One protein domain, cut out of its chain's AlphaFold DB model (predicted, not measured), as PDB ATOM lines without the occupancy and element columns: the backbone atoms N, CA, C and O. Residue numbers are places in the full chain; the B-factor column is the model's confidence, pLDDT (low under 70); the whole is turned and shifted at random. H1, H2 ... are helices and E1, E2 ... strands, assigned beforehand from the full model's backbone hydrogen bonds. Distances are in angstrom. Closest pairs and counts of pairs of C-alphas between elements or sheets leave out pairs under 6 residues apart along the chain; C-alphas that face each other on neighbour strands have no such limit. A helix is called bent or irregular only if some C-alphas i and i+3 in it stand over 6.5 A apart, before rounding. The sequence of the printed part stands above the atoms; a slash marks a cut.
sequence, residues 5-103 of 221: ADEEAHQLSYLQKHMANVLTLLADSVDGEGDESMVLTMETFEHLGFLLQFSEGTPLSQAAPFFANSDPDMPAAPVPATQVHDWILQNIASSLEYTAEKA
ATOM      1  N   ALA A   5     228.097 162.885 156.981       65.81
ATOM      2  CA  ALA A   5     227.631 161.660 157.627       65.81
ATOM      3  C   ALA A   5     228.058 160.385 156.872       65.81
ATOM      4  O   ALA A   5     228.332 159.364 157.501       65.81
ATOM      5  N   ASP A   6     228.156 160.444 155.539       70.62
ATOM      6  CA  ASP A   6     228.605 159.305 154.726       70.62
ATOM      7  C   ASP A   6     230.100 159.021 154.932       70.62
ATOM      8  O   ASP A   6     230.523 157.864 154.927       70.62
ATOM      9  N   GLU A   7     230.907 160.066 155.134       75.44
ATOM     10  CA  GLU A   7     232.347 159.938 155.381       75.44
ATOM     11  C   GLU A   7     232.633 159.354 156.773       75.44
ATOM     12  O   GLU A   7     233.440 158.431 156.897       75.44
ATOM     13  N   GLU A   8     231.901 159.797 157.800       72.62
ATOM     14  CA  GLU A   8     231.977 159.232 159.154       72.62
ATOM     15  C   GLU A   8     231.551 157.755 159.179       72.62
ATOM     16  O   GLU A   8     232.247 156.911 159.750       72.62
ATOM     17  N   ALA A   9     230.460 157.403 158.492       74.19
ATOM     18  CA  ALA A   9     230.021 156.012 158.379       74.19
ATOM     19  C   ALA A   9     231.060 155.130 157.663       74.19
ATOM     20  O   ALA A   9     231.301 153.987 158.066       74.19
ATOM     21  N   HIS A  10     231.718 155.660 156.626       80.38
ATOM     22  CA  HIS A  10     232.770 154.942 155.912       80.38
ATOM     23  C   HIS A  10     233.997 154.682 156.798       80.38
ATOM     24  O   HIS A  10     234.530 153.569 156.802       80.38
ATOM     25  N   GLN A  11     234.417 155.674 157.588       82.25
ATOM     26  CA  GLN A  11     235.523 155.533 158.539       82.25
ATOM     27  C   GLN A  11     235.210 154.504 159.632       82.25
ATOM     28  O   GLN A  11     236.036 153.633 159.911       82.25
ATOM     29  N   LEU A  12     234.001 154.547 160.197       80.31
ATOM     30  CA  LEU A  12     233.546 153.581 161.197       80.31
ATOM     31  C   LEU A  12     233.493 152.154 160.636       80.31
ATOM     32  O   LEU A  12     233.937 151.220 161.300       80.31
ATOM     33  N   SER A  13     233.038 151.975 159.394       81.94
ATOM     34  CA  SER A  13     233.031 150.667 158.724       81.94
ATOM     35  C   SER A  13     234.446 150.138 158.447       81.94
ATOM     36  O   SER A  13     234.730 148.954 158.654       81.94
ATOM     37  N   TYR A  14     235.362 151.015 158.023       83.94
ATOM     38  CA  TYR A  14     236.768 150.662 157.826       83.94
ATOM     39  C   TYR A  14     237.415 150.198 159.136       83.94
ATOM     40  O   TYR A  14     238.058 149.147 159.189       83.94
ATOM     41  N   LEU A  15     237.190 150.956 160.206       83.94
ATOM     42  CA  LEU A  15     237.677 150.650 161.539       83.94
ATOM     43  C   LEU A  15     237.099 149.329 162.058       83.94
ATOM     44  O   LEU A  15     237.856 148.479 162.516       83.94
ATOM     45  N   GLN A  16     235.792 149.107 161.899       84.50
ATOM     46  CA  GLN A  16     235.122 147.857 162.261       84.50
ATOM     47  C   GLN A  16     235.799 146.639 161.613       84.50
ATOM     48  O   GLN A  16     236.033 145.626 162.269       84.50
ATOM     49  N   LYS A  17     236.167 146.744 160.328       87.25
ATOM     50  CA  LYS A  17     236.810 145.661 159.567       87.25
ATOM     51  C   LYS A  17     238.258 145.396 159.990       87.25
ATOM     52  O   LYS A  17     238.756 144.284 159.814       87.25
ATOM     53  N   HIS A  18     238.948 146.408 160.508       86.81
ATOM     54  CA  HIS A  18     240.376 146.338 160.818       86.81
ATOM     55  C   HIS A  18     240.697 146.374 162.316       86.81
ATOM     56  O   HIS A  18     241.869 146.263 162.682       86.81
ATOM     57  N   MET A  19     239.684 146.428 163.186       85.88
ATOM     58  CA  MET A  19     239.854 146.533 164.636       85.88
ATOM     59  C   MET A  19     240.647 145.362 165.225       85.88
ATOM     60  O   MET A  19     241.548 145.574 166.032       85.88
ATOM     61  N   ALA A  20     240.395 144.133 164.770       84.69
ATOM     62  CA  ALA A  20     241.146 142.958 165.216       84.69
ATOM     63  C   ALA A  20     242.662 143.097 164.968       84.69
ATOM     64  O   ALA A  20     243.474 142.759 165.830       84.69
ATOM     65  N   ASN A  21     243.055 143.668 163.824       86.19
ATOM     66  CA  ASN A  21     244.464 143.903 163.499       86.19
ATOM     67  C   ASN A  21     245.056 145.001 164.389       86.19
ATOM     68  O   ASN A  21     246.166 144.849 164.892       86.19
ATOM     69  N   VAL A  22     244.308 146.084 164.621       86.81
ATOM     70  CA  VAL A  22     244.735 147.190 165.491       86.81
ATOM     71  C   VAL A  22     244.906 146.722 166.940       86.81
ATOM     72  O   VAL A  22     245.918 147.036 167.560       86.81
ATOM     73  N   LEU A  23     243.993 145.909 167.478       84.38
ATOM     74  CA  LEU A  23     244.153 145.344 168.823       84.38
ATOM     75  C   LEU A  23     245.292 144.347 168.890       84.38
ATOM     76  O   LEU A  23     246.064 144.395 169.835       84.38
ATOM     77  N   THR A  24     245.479 143.513 167.870       83.00
ATOM     78  CA  THR A  24     246.668 142.654 167.797       83.00
ATOM     79  C   THR A  24     247.947 143.498 167.778       83.00
ATOM     80  O   THR A  24     248.974 143.081 168.313       83.00
ATOM     81  N   LEU A  25     247.899 144.705 167.197       84.38
ATOM     82  CA  LEU A  25     249.009 145.653 167.178       84.38
ATOM     83  C   LEU A  25     249.271 146.338 168.535       84.38
ATOM     84  O   LEU A  25     250.419 146.650 168.851       84.38
ATOM     85  N   LEU A  26     248.246 146.521 169.360       83.75
ATOM     86  CA  LEU A  26     248.353 147.222 170.644       83.75
ATOM     87  C   LEU A  26     248.432 146.287 171.857       83.75
ATOM     88  O   LEU A  26     248.989 146.672 172.875       83.75
ATOM     89  N   ALA A  27     247.910 145.068 171.754       85.12
ATOM     90  CA  ALA A  27     247.886 144.107 172.845       85.12
ATOM     91  C   ALA A  27     249.255 143.458 173.070       85.12
ATOM     92  O   ALA A  27     250.011 143.182 172.122       85.12
ATOM     93  N   ASP A  28     249.525 143.182 174.341       80.94
ATOM     94  CA  ASP A  28     250.662 142.414 174.813       80.94
ATOM     95  C   ASP A  28     250.266 140.943 174.928       80.94
ATOM     96  O   ASP A  28     249.175 140.603 175.386       80.94
ATOM     97  N   SER A  29     251.154 140.051 174.492       73.44
ATOM     98  CA  SER A  29     250.961 138.612 174.666       73.44
ATOM     99  C   SER A  29     251.470 138.221 176.048       73.44
ATOM    100  O   SER A  29     252.665 138.350 176.317       73.44
ATOM    101  N   VAL A  30     250.584 137.729 176.910       69.19
ATOM    102  CA  VAL A  30     250.967 137.007 178.133       69.19
ATOM    103  C   VAL A  30     251.493 135.616 177.753       69.19
ATOM    104  O   VAL A  30     251.183 135.130 176.665       69.19
ATOM    105  N   ASP A  31     252.313 134.997 178.617       59.44
ATOM    106  CA  ASP A  31     252.824 133.619 178.492       59.44
ATOM    107  C   ASP A  31     251.673 132.584 178.472       59.44
ATOM    108  O   ASP A  31     251.408 131.868 179.436       59.44
ATOM    109  N   GLY A  32     250.962 132.532 177.350       55.16
ATOM    110  CA  GLY A  32     249.845 131.656 177.037       55.16
ATOM    111  C   GLY A  32     249.682 131.600 175.518       55.16
ATOM    112  O   GLY A  32     249.883 132.585 174.806       55.16
ATOM    113  N   GLU A  33     249.424 130.412 174.983       46.75
ATOM    114  CA  GLU A  33     249.419 130.183 173.540       46.75
ATOM    115  C   GLU A  33     248.032 130.481 172.953       46.75
ATOM    116  O   GLU A  33     247.105 129.693 173.117       46.75
ATOM    117  N   GLY A  34     247.882 131.618 172.263       58.03
ATOM    118  CA  GLY A  34     246.690 131.943 171.464       58.03
ATOM    119  C   GLY A  34     246.195 133.385 171.602       58.03
ATOM    120  O   GLY A  34     246.618 134.118 172.494       58.03
ATOM    121  N   ASP A  35     245.258 133.779 170.732       54.38
ATOM    122  CA  ASP A  35     244.630 135.116 170.725       54.38
ATOM    123  C   ASP A  35     243.876 135.435 172.035       54.38
ATOM    124  O   ASP A  35     243.588 136.589 172.339       54.38
ATOM    125  N   GLU A  36     243.617 134.407 172.845       56.72
ATOM    126  CA  GLU A  36     243.019 134.470 174.184       56.72
ATOM    127  C   GLU A  36     243.998 134.983 175.258       56.72
ATOM    128  O   GLU A  36     243.578 135.374 176.343       56.72
ATOM    129  N   SER A  37     245.302 134.993 174.956       68.38
ATOM    130  CA  SER A  37     246.372 135.463 175.854       68.38
ATOM    131  C   SER A  37     246.814 136.897 175.554       68.38
ATOM    132  O   SER A  37     247.717 137.421 176.208       68.38
ATOM    133  N   MET A  38     246.191 137.541 174.563       79.62
ATOM    134  CA  MET A  38     246.410 138.952 174.275       79.62
ATOM    135  C   MET A  38     245.649 139.806 175.281       79.62
ATOM    136  O   MET A  38     244.427 139.705 175.401       79.62
ATOM    137  N   VAL A  39     246.366 140.677 175.979       84.50
ATOM    138  CA  VAL A  39     245.800 141.596 176.962       84.50
ATOM    139  C   VAL A  39     246.209 143.032 176.652       84.50
ATOM    140  O   VAL A  39     247.290 143.287 176.125       84.50
ATOM    141  N   LEU A  40     245.335 143.984 176.962       84.25
ATOM    142  CA  LEU A  40     245.641 145.408 176.921       84.25
ATOM    143  C   LEU A  40     245.871 145.924 178.334       84.25
ATOM    144  O   LEU A  40     245.137 145.601 179.271       84.25
ATOM    145  N   THR A  41     246.901 146.743 178.468       82.12
ATOM    146  CA  THR A  41     247.166 147.530 179.665       82.12
ATOM    147  C   THR A  41     246.450 148.871 179.540       82.12
ATOM    148  O   THR A  41     246.002 149.259 178.459       82.12
ATOM    149  N   MET A  42     246.349 149.605 180.646       77.69
ATOM    150  CA  MET A  42     245.759 150.944 180.633       77.69
ATOM    151  C   MET A  42     246.458 151.865 179.621       77.69
ATOM    152  O   MET A  42     245.794 152.572 178.872       77.69
ATOM    153  N   GLU A  43     247.787 151.787 179.530       77.56
ATOM    154  CA  GLU A  43     248.581 152.580 178.592       77.56
ATOM    155  C   GLU A  43     248.235 152.255 177.129       77.56
ATOM    156  O   GLU A  43     247.989 153.156 176.328       77.56
ATOM    157  N   THR A  44     248.168 150.976 176.744       82.44
ATOM    158  CA  THR A  44     247.839 150.607 175.354       82.44
ATOM    159  C   THR A  44     246.373 150.875 175.011       82.44
ATOM    160  O   THR A  44     246.049 151.179 173.860       82.44
ATOM    161  N   PHE A  45     245.494 150.851 176.012       80.50
ATOM    162  CA  PHE A  45     244.100 151.254 175.881       80.50
ATOM    163  C   PHE A  45     243.930 152.772 175.695       80.50
ATOM    164  O   PHE A  45     243.109 153.204 174.890       80.50
ATOM    165  N   GLU A  46     244.730 153.606 176.358       78.69
ATOM    166  CA  GLU A  46     244.738 155.052 176.098       78.69
ATOM    167  C   GLU A  46     245.252 155.373 174.691       78.69
ATOM    168  O   GLU A  46     244.677 156.219 174.004       78.69
ATOM    169  N   HIS A  47     246.261 154.636 174.211       79.50
ATOM    170  CA  HIS A  47     246.753 154.781 172.839       79.50
ATOM    171  C   HIS A  47     245.676 154.498 171.787       79.50
ATOM    172  O   HIS A  47     245.606 155.165 170.753       79.50
ATOM    173  N   LEU A  48     244.798 153.534 172.065       79.94
ATOM    174  CA  LEU A  48     243.648 153.241 171.223       79.94
ATOM    175  C   LEU A  48     242.672 154.433 171.143       79.94
ATOM    176  O   LEU A  48     242.070 154.656 170.094       79.94
ATOM    177  N   GLY A  49     242.561 155.236 172.203       73.38
ATOM    178  CA  GLY A  49     241.739 156.449 172.229       73.38
ATOM    179  C   GLY A  49     242.160 157.516 171.210       73.38
ATOM    180  O   GLY A  49     241.315 158.290 170.771       73.38
ATOM    181  N   PHE A  50     243.422 157.536 170.762       70.94
ATOM    182  CA  PHE A  50     243.848 158.426 169.670       70.94
ATOM    183  C   PHE A  50     243.312 157.993 168.302       70.94
ATOM    184  O   PHE A  50     243.117 158.832 167.427       70.94
ATOM    185  N   LEU A  51     243.094 156.690 168.105       71.44
ATOM    186  CA  LEU A  51     242.515 156.141 166.872       71.44
ATOM    187  C   LEU A  51     240.989 156.218 166.896       71.44
ATOM    188  O   LEU A  51     240.351 156.395 165.861       71.44
ATOM    189  N   LEU A  52     240.415 156.070 168.088       70.19
ATOM    190  CA  LEU A  52     238.987 156.054 168.341       70.19
ATOM    191  C   LEU A  52     238.569 157.372 168.982       70.19
ATOM    192  O   LEU A  52     238.333 157.441 170.189       70.19
ATOM    193  N   GLN A  53     238.472 158.432 168.180       60.06
ATOM    194  CA  GLN A  53     237.896 159.685 168.651       60.06
ATOM    195  C   GLN A  53     236.374 159.529 168.764       60.06
ATOM    196  O   GLN A  53     235.615 159.944 167.892       60.06
ATOM    197  N   PHE A  54     235.928 158.869 169.834       55.19
ATOM    198  CA  PHE A  54     234.520 158.831 170.202       55.19
ATOM    199  C   PHE A  54     234.043 160.256 170.492       55.19
ATOM    200  O   PHE A  54     234.762 161.055 171.094       55.19
ATOM    201  N   SER A  55     232.849 160.560 169.989       48.97
ATOM    202  CA  SER A  55     232.155 161.849 170.040       48.97
ATOM    203  C   SER A  55     232.576 162.766 171.200       48.97
ATOM    204  O   SER A  55     232.387 162.430 172.364       48.97
ATOM    205  N   GLU A  56     233.112 163.937 170.847       48.44
ATOM    206  CA  GLU A  56     233.359 165.097 171.721       48.44
ATOM    207  C   GLU A  56     234.085 164.821 173.056       48.44
ATOM    208  O   GLU A  56     233.562 165.032 174.146       48.44
ATOM    209  N   GLY A  57     235.371 164.470 172.974       51.28
ATOM    210  CA  GLY A  57     236.357 164.856 173.996       51.28
ATOM    211  C   GLY A  57     236.371 164.057 175.302       51.28
ATOM    212  O   GLY A  57     237.215 164.337 176.154       51.28
ATOM    213  N   THR A  58     235.510 163.052 175.473       56.84
ATOM    214  CA  THR A  58     235.631 162.105 176.591       56.84
ATOM    215  C   THR A  58     236.762 161.104 176.339       56.84
ATOM    216  O   THR A  58     236.738 160.412 175.320       56.84
ATOM    217  N   PRO A  59     237.749 160.985 177.248       58.50
ATOM    218  CA  PRO A  59     238.814 160.002 177.104       58.50
ATOM    219  C   PRO A  59     238.245 158.579 177.180       58.50
ATOM    220  O   PRO A  59     237.323 158.302 177.952       58.50
ATOM    221  N   LEU A  60     238.821 157.659 176.402       66.81
ATOM    222  CA  LEU A  60     238.361 156.268 176.300       66.81
ATOM    223  C   LEU A  60     238.324 155.556 177.666       66.81
ATOM    224  O   LEU A  60     237.459 154.718 177.906       66.81
ATOM    225  N   SER A  61     239.214 155.943 178.584       59.88
ATOM    226  CA  SER A  61     239.269 155.458 179.970       59.88
ATOM    227  C   SER A  61     238.032 155.803 180.810       59.88
ATOM    228  O   SER A  61     237.756 155.101 181.779       59.88
ATOM    229  N   GLN A  62     237.275 156.843 180.442       60.16
ATOM    230  CA  GLN A  62     235.986 157.177 181.064       60.16
ATOM    231  C   GLN A  62     234.792 156.567 180.328       60.16
ATOM    232  O   GLN A  62     233.759 156.315 180.942       60.16
ATOM    233  N   ALA A  63     234.923 156.330 179.021       63.03
ATOM    234  CA  ALA A  63     233.878 155.694 178.225       63.03
ATOM    235  C   ALA A  63     233.789 154.182 178.492       63.03
ATOM    236  O   ALA A  63     232.704 153.602 178.448       63.03
ATOM    237  N   ALA A  64     234.924 153.541 178.776       71.81
ATOM    238  CA  ALA A  64     234.993 152.106 178.982       71.81
ATOM    239  C   ALA A  64     235.095 151.731 180.470       71.81
ATOM    240  O   ALA A  64     235.920 152.283 181.199       71.81
ATOM    241  N   PRO A  65     234.335 150.723 180.935       69.50
ATOM    242  CA  PRO A  65     234.321 150.319 182.343       69.50
ATOM    243  C   PRO A  65     235.576 149.539 182.775       69.50
ATOM    244  O   PRO A  65     235.702 149.184 183.944       69.50
ATOM    245  N   PHE A  66     236.490 149.245 181.846       73.25
ATOM    246  CA  PHE A  66     237.603 148.314 182.040       73.25
ATOM    247  C   PHE A  66     238.628 148.773 183.080       73.25
ATOM    248  O   PHE A  66     239.115 147.963 183.862       73.25
ATOM    249  N   PHE A  67     238.925 150.073 183.111       69.81
ATOM    250  CA  PHE A  67     239.971 150.654 183.962       69.81
ATOM    251  C   PHE A  67     239.428 151.706 184.945       69.81
ATOM    252  O   PHE A  67     240.193 152.297 185.707       69.81
ATOM    253  N   ALA A  68     238.106 151.917 184.973       59.94
ATOM    254  CA  ALA A  68     237.436 152.994 185.710       59.94
ATOM    255  C   ALA A  68     237.505 152.877 187.252       59.94
ATOM    256  O   ALA A  68     237.130 153.815 187.946       59.94
ATOM    257  N   ASN A  69     237.996 151.753 187.792       55.94
ATOM    258  CA  ASN A  69     238.124 151.496 189.237       55.94
ATOM    259  C   ASN A  69     239.566 151.179 189.667       55.94
ATOM    260  O   ASN A  69     239.776 150.494 190.668       55.94
ATOM    261  N   SER A  70     240.560 151.605 188.889       54.03
ATOM    262  CA  SER A  70     241.965 151.333 189.203       54.03
ATOM    263  C   SER A  70     242.385 152.142 190.434       54.03
ATOM    264  O   SER A  70     242.332 153.372 190.417       54.03
ATOM    265  N   ASP A  71     242.749 151.448 191.511       56.84
ATOM    266  CA  ASP A  71     243.273 152.047 192.740       56.84
ATOM    267  C   ASP A  71     244.643 152.696 192.440       56.84
ATOM    268  O   ASP A  71     245.488 152.038 191.832       56.84
ATOM    269  N   PRO A  72     244.903 153.963 192.815       57.81
ATOM    270  CA  PRO A  72     246.207 154.597 192.601       57.81
ATOM    271  C   PRO A  72     247.388 153.835 193.229       57.81
ATOM    272  O   PRO A  72     248.511 153.989 192.748       57.81
ATOM    273  N   ASP A  73     247.152 152.998 194.246       61.81
ATOM    274  CA  ASP A  73     248.184 152.162 194.874       61.81
ATOM    275  C   ASP A  73     248.318 150.758 194.242       61.81
ATOM    276  O   ASP A  73     249.247 150.018 194.584       61.81
ATOM    277  N   MET A  74     247.439 150.365 193.302       57.47
ATOM    278  CA  MET A  74     247.466 149.037 192.672       57.47
ATOM    279  C   MET A  74     247.262 149.110 191.146       57.47
ATOM    280  O   MET A  74     246.189 149.501 190.685       57.47
ATOM    281  N   PRO A  75     248.255 148.696 190.329       61.22
ATOM    282  CA  PRO A  75     248.158 148.804 188.878       61.22
ATOM    283  C   PRO A  75     246.964 148.005 188.353       61.22
ATOM    284  O   PRO A  75     246.723 146.869 188.769       61.22
ATOM    285  N   ALA A  76     246.222 148.616 187.431       67.69
ATOM    286  CA  ALA A  76     245.025 148.026 186.864       67.69
ATOM    287  C   ALA A  76     245.328 146.670 186.217       67.69
ATOM    288  O   ALA A  76     246.294 146.535 185.459       67.69
ATOM    289  N   ALA A  77     244.498 145.668 186.513       71.12
ATOM    290  CA  ALA A  77     244.657 144.349 185.922       71.12
ATOM    291  C   ALA A  77     244.542 144.446 184.388       71.12
ATOM    292  O   ALA A  77     243.650 145.137 183.888       71.12
ATOM    293  N   PRO A  78     245.428 143.775 183.634       76.94
ATOM    294  CA  PRO A  78     245.377 143.797 182.183       76.94
ATOM    295  C   PRO A  78     244.097 143.105 181.692       76.94
ATOM    296  O   PRO A  78     243.657 142.099 182.252       76.94
ATOM    297  N   VAL A  79     243.487 143.667 180.653       81.81
ATOM    298  CA  VAL A  79     242.143 143.301 180.189       81.81
ATOM    299  C   VAL A  79     242.254 142.490 178.899       81.81
ATOM    300  O   VAL A  79     243.005 142.897 178.011       81.81
ATOM    301  N   PRO A  80     241.529 141.370 178.738       84.06
ATOM    302  CA  PRO A  80     241.595 140.566 177.520       84.06
ATOM    303  C   PRO A  80     241.248 141.365 176.258       84.06
ATOM    304  O   PRO A  80     240.243 142.077 176.207       84.06
ATOM    305  N   ALA A  81     242.049 141.201 175.204       84.31
ATOM    306  CA  ALA A  81     241.863 141.900 173.934       84.31
ATOM    307  C   ALA A  81     240.540 141.549 173.251       84.31
ATOM    308  O   ALA A  81     239.946 142.405 172.601       84.31
ATOM    309  N   THR A  82     240.040 140.331 173.452       83.50
ATOM    310  CA  THR A  82     238.715 139.893 172.991       83.50
ATOM    311  C   THR A  82     237.593 140.728 173.612       83.50
ATOM    312  O   THR A  82     236.707 141.198 172.907       83.50
ATOM    313  N   GLN A  83     237.677 141.007 174.914       83.50
ATOM    314  CA  GLN A  83     236.676 141.801 175.626       83.50
ATOM    315  C   GLN A  83     236.670 143.265 175.161       83.50
ATOM    316  O   GLN A  83     235.610 143.868 174.989       83.50
ATOM    317  N   VAL A  84     237.858 143.824 174.922       85.62
ATOM    318  CA  VAL A  84     238.013 145.175 174.369       85.62
ATOM    319  C   VAL A  84     237.500 145.235 172.928       85.62
ATOM    320  O   VAL A  84     236.794 146.177 172.572       85.62
ATOM    321  N   HIS A  85     237.796 144.220 172.113       85.50
ATOM    322  CA  HIS A  85     237.329 144.109 170.732       85.50
ATOM    323  C   HIS A  85     235.805 144.153 170.631       85.50
ATOM    324  O   HIS A  85     235.264 144.981 169.897       85.50
ATOM    325  N   ASP A  86     235.118 143.315 171.404       86.50
ATOM    326  CA  ASP A  86     233.661 143.219 171.359       86.50
ATOM    327  C   ASP A  86     232.994 144.518 171.832       86.50
ATOM    328  O   ASP A  86     232.030 144.984 171.223       86.50
ATOM    329  N   TRP A  87     233.552 145.167 172.861       86.75
ATOM    330  CA  TRP A  87     233.062 146.464 173.330       86.75
ATOM    331  C   TRP A  87     233.225 147.567 172.278       86.75
ATOM    332  O   TRP A  87     232.299 148.348 172.067       86.75
ATOM    333  N   ILE A  88     234.361 147.628 171.574       84.81
ATOM    334  CA  ILE A  88     234.568 148.624 170.509       84.81
ATOM    335  C   ILE A  88     233.606 148.379 169.351       84.81
ATOM    336  O   ILE A  88     232.990 149.326 168.869       84.81
ATOM    337  N   LEU A  89     233.448 147.126 168.913       84.31
ATOM    338  CA  LEU A  89     232.513 146.791 167.840       84.31
ATOM    339  C   LEU A  89     231.082 147.190 168.197       84.31
ATOM    340  O   LEU A  89     230.384 147.755 167.355       84.31
ATOM    341  N   GLN A  90     230.674 146.963 169.445       83.19
ATOM    342  CA  GLN A  90     229.373 147.397 169.938       83.19
ATOM    343  C   GLN A  90     229.237 148.926 169.915       83.19
ATOM    344  O   GLN A  90     228.212 149.434 169.473       83.19
ATOM    345  N   ASN A  91     230.267 149.671 170.325       80.31
ATOM    346  CA  ASN A  91     230.246 151.137 170.284       80.31
ATOM    347  C   ASN A  91     230.218 151.692 168.854       80.31
ATOM    348  O   ASN A  91     229.522 152.672 168.588       80.31
ATOM    349  N   ILE A  92     230.947 151.066 167.926       81.69
ATOM    350  CA  ILE A  92     230.910 151.421 166.505       81.69
ATOM    351  C   ILE A  92     229.509 151.162 165.940       81.69
ATOM    352  O   ILE A  92     228.962 152.033 165.271       81.69
ATOM    353  N   ALA A  93     228.904 150.010 166.246       82.69
ATOM    354  CA  ALA A  93     227.545 149.683 165.820       82.69
ATOM    355  C   ALA A  93     226.519 150.685 166.372       82.69
ATOM    356  O   ALA A  93     225.743 151.247 165.604       82.69
ATOM    357  N   SER A  94     226.580 150.998 167.670       78.56
ATOM    358  CA  SER A  94     225.708 152.000 168.294       78.56
ATOM    359  C   SER A  94     225.922 153.411 167.734       78.56
ATOM    360  O   SER A  94     224.964 154.167 167.597       78.56
ATOM    361  N   SER A  95     227.153 153.770 167.354       73.50
ATOM    362  CA  SER A  95     227.442 155.056 166.701       73.50
ATOM    363  C   SER A  95     226.891 155.110 165.275       73.50
ATOM    364  O   SER A  95     226.330 156.126 164.873       73.50
ATOM    365  N   LEU A  96     226.999 154.015 164.517       71.75
ATOM    366  CA  LEU A  96     226.409 153.897 163.181       71.75
ATOM    367  C   LEU A  96     224.874 153.987 163.230       71.75
ATOM    368  O   LEU A  96     224.280 154.664 162.392       71.75
ATOM    369  N   GLU A  97     224.239 153.364 164.227       73.44
ATOM    370  CA  GLU A  97     222.790 153.449 164.458       73.44
ATOM    371  C   GLU A  97     222.353 154.862 164.871       73.44
ATOM    372  O   GLU A  97     221.408 155.401 164.296       73.44
ATOM    373  N   TYR A  98     223.082 155.515 165.782       66.44
ATOM    374  CA  TYR A  98     222.801 156.897 166.188       66.44
ATOM    375  C   TYR A  98     222.930 157.890 165.018       66.44
ATOM    376  O   TYR A  98     222.097 158.787 164.851       66.44
ATOM    377  N   THR A  99     223.942 157.720 164.160       62.19
ATOM    378  CA  THR A  99     224.105 158.524 162.939       62.19
ATOM    379  C   THR A  99     222.954 158.291 161.957       62.19
ATOM    380  O   THR A  99     222.452 159.252 161.364       62.19
ATOM    381  N   ALA A 100     222.470 157.051 161.832       56.56
ATOM    382  CA  ALA A 100     221.303 156.726 161.014       56.56
ATOM    383  C   ALA A 100     220.007 157.356 161.566       56.56
ATOM    384  O   ALA A 100     219.233 157.933 160.801       56.56
ATOM    385  N   GLU A 101     219.790 157.353 162.885       53.72
ATOM    386  CA  GLU A 101     218.632 158.006 163.522       53.72
ATOM    387  C   GLU A 101     218.650 159.539 163.365       53.72
ATOM    388  O   GLU A 101     217.616 160.176 163.113       53.72
ATOM    389  N   LYS A 102     219.834 160.160 163.437       48.41
ATOM    390  CA  LYS A 102     219.999 161.608 163.233       48.41
ATOM    391  C   LYS A 102     219.794 162.024 161.769       48.41
ATOM    392  O   LYS A 102     219.354 163.149 161.521       48.41
ATOM    393  N   ALA A 103     220.045 161.126 160.813       44.09
ATOM    394  CA  ALA A 103     219.719 161.328 159.400       44.09
ATOM    395  C   ALA A 103     218.199 161.273 159.137       44.09
ATOM    396  O   ALA A 103     217.688 162.058 158.341       44.09
TER     397      ALA A 103
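What this domain is: This is residues 5 to 103 of the 221 residues of the protein "C-CAP/cofactor C-like domain-containing protein" of Triticum turgidum subsp. durum (UniProt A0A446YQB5). Two long helices, H4 and H1, lie side by side and run opposite ways as a pair, with the first and last printed residues near each other at one end. Toward the other end, the short helix H2 meets the last residue of H1, and the small H3 packs on H2; the short strand E1 pairs briefly with residues 28 to 29 and 79 to 80, antiparallel to both. The printed part has 99 residues, with four named helices and one named strand in the order H1, E1, H2, H3, H4, and is mostly helix. It is compact, with a radius of gyration of the C-alphas of 14.4 A and spans of 45 by 31 by 17 A.

Where its parts are: H4, residues 81 to 103, is 32.8 A long and ends at C-alpha 103 at (219.719, 161.328, 159.400). H1, residues 5 to 26, is 28.4 A long and begins at C-alpha 5 at (227.631, 161.660, 157.627). H1 is irregular, C-alphas 17 and 20 being 7.6 A apart, with a kink of 61 degrees near residue 20. H2, residues 42 to 51, is 15.1 A long; H3 is residues 60 to 63 and E1 residues 38 to 40.

How they stand to each other: H4 touches H1 at a shallow tilt of 2 degrees, opposite ways; their closest C-alphas, of Leu 89 and Gln 16, are 6.3 A apart. H1 only just touches H2, with residue 26 alone and 3 pairs of C-alphas within 8 A, the closest those of Leu 26 and Thr 44 at 5.8 A. H2 touches H3, closest at the C-alphas of Gly 49 and Leu 60, 5.3 A. H2 and H4 are apart. E1 pairs with no named strand. Each O i to N i+4 pair is within hydrogen-bond range in H4, against 16 of 18 in H1 and 4 of 6 in H2; H3 is too short for one.

The domain as a whole: The farthest C-alphas, of Asp 31 and Ala 103, are 47.2 A apart. The printed part has no cut. The links H1 to E1 and H3 to H4 are long. The mean pLDDT of the printed part is 72.2, with 37 residues under 70, among them 30 to 37, 53 to 63 and 67 to 76.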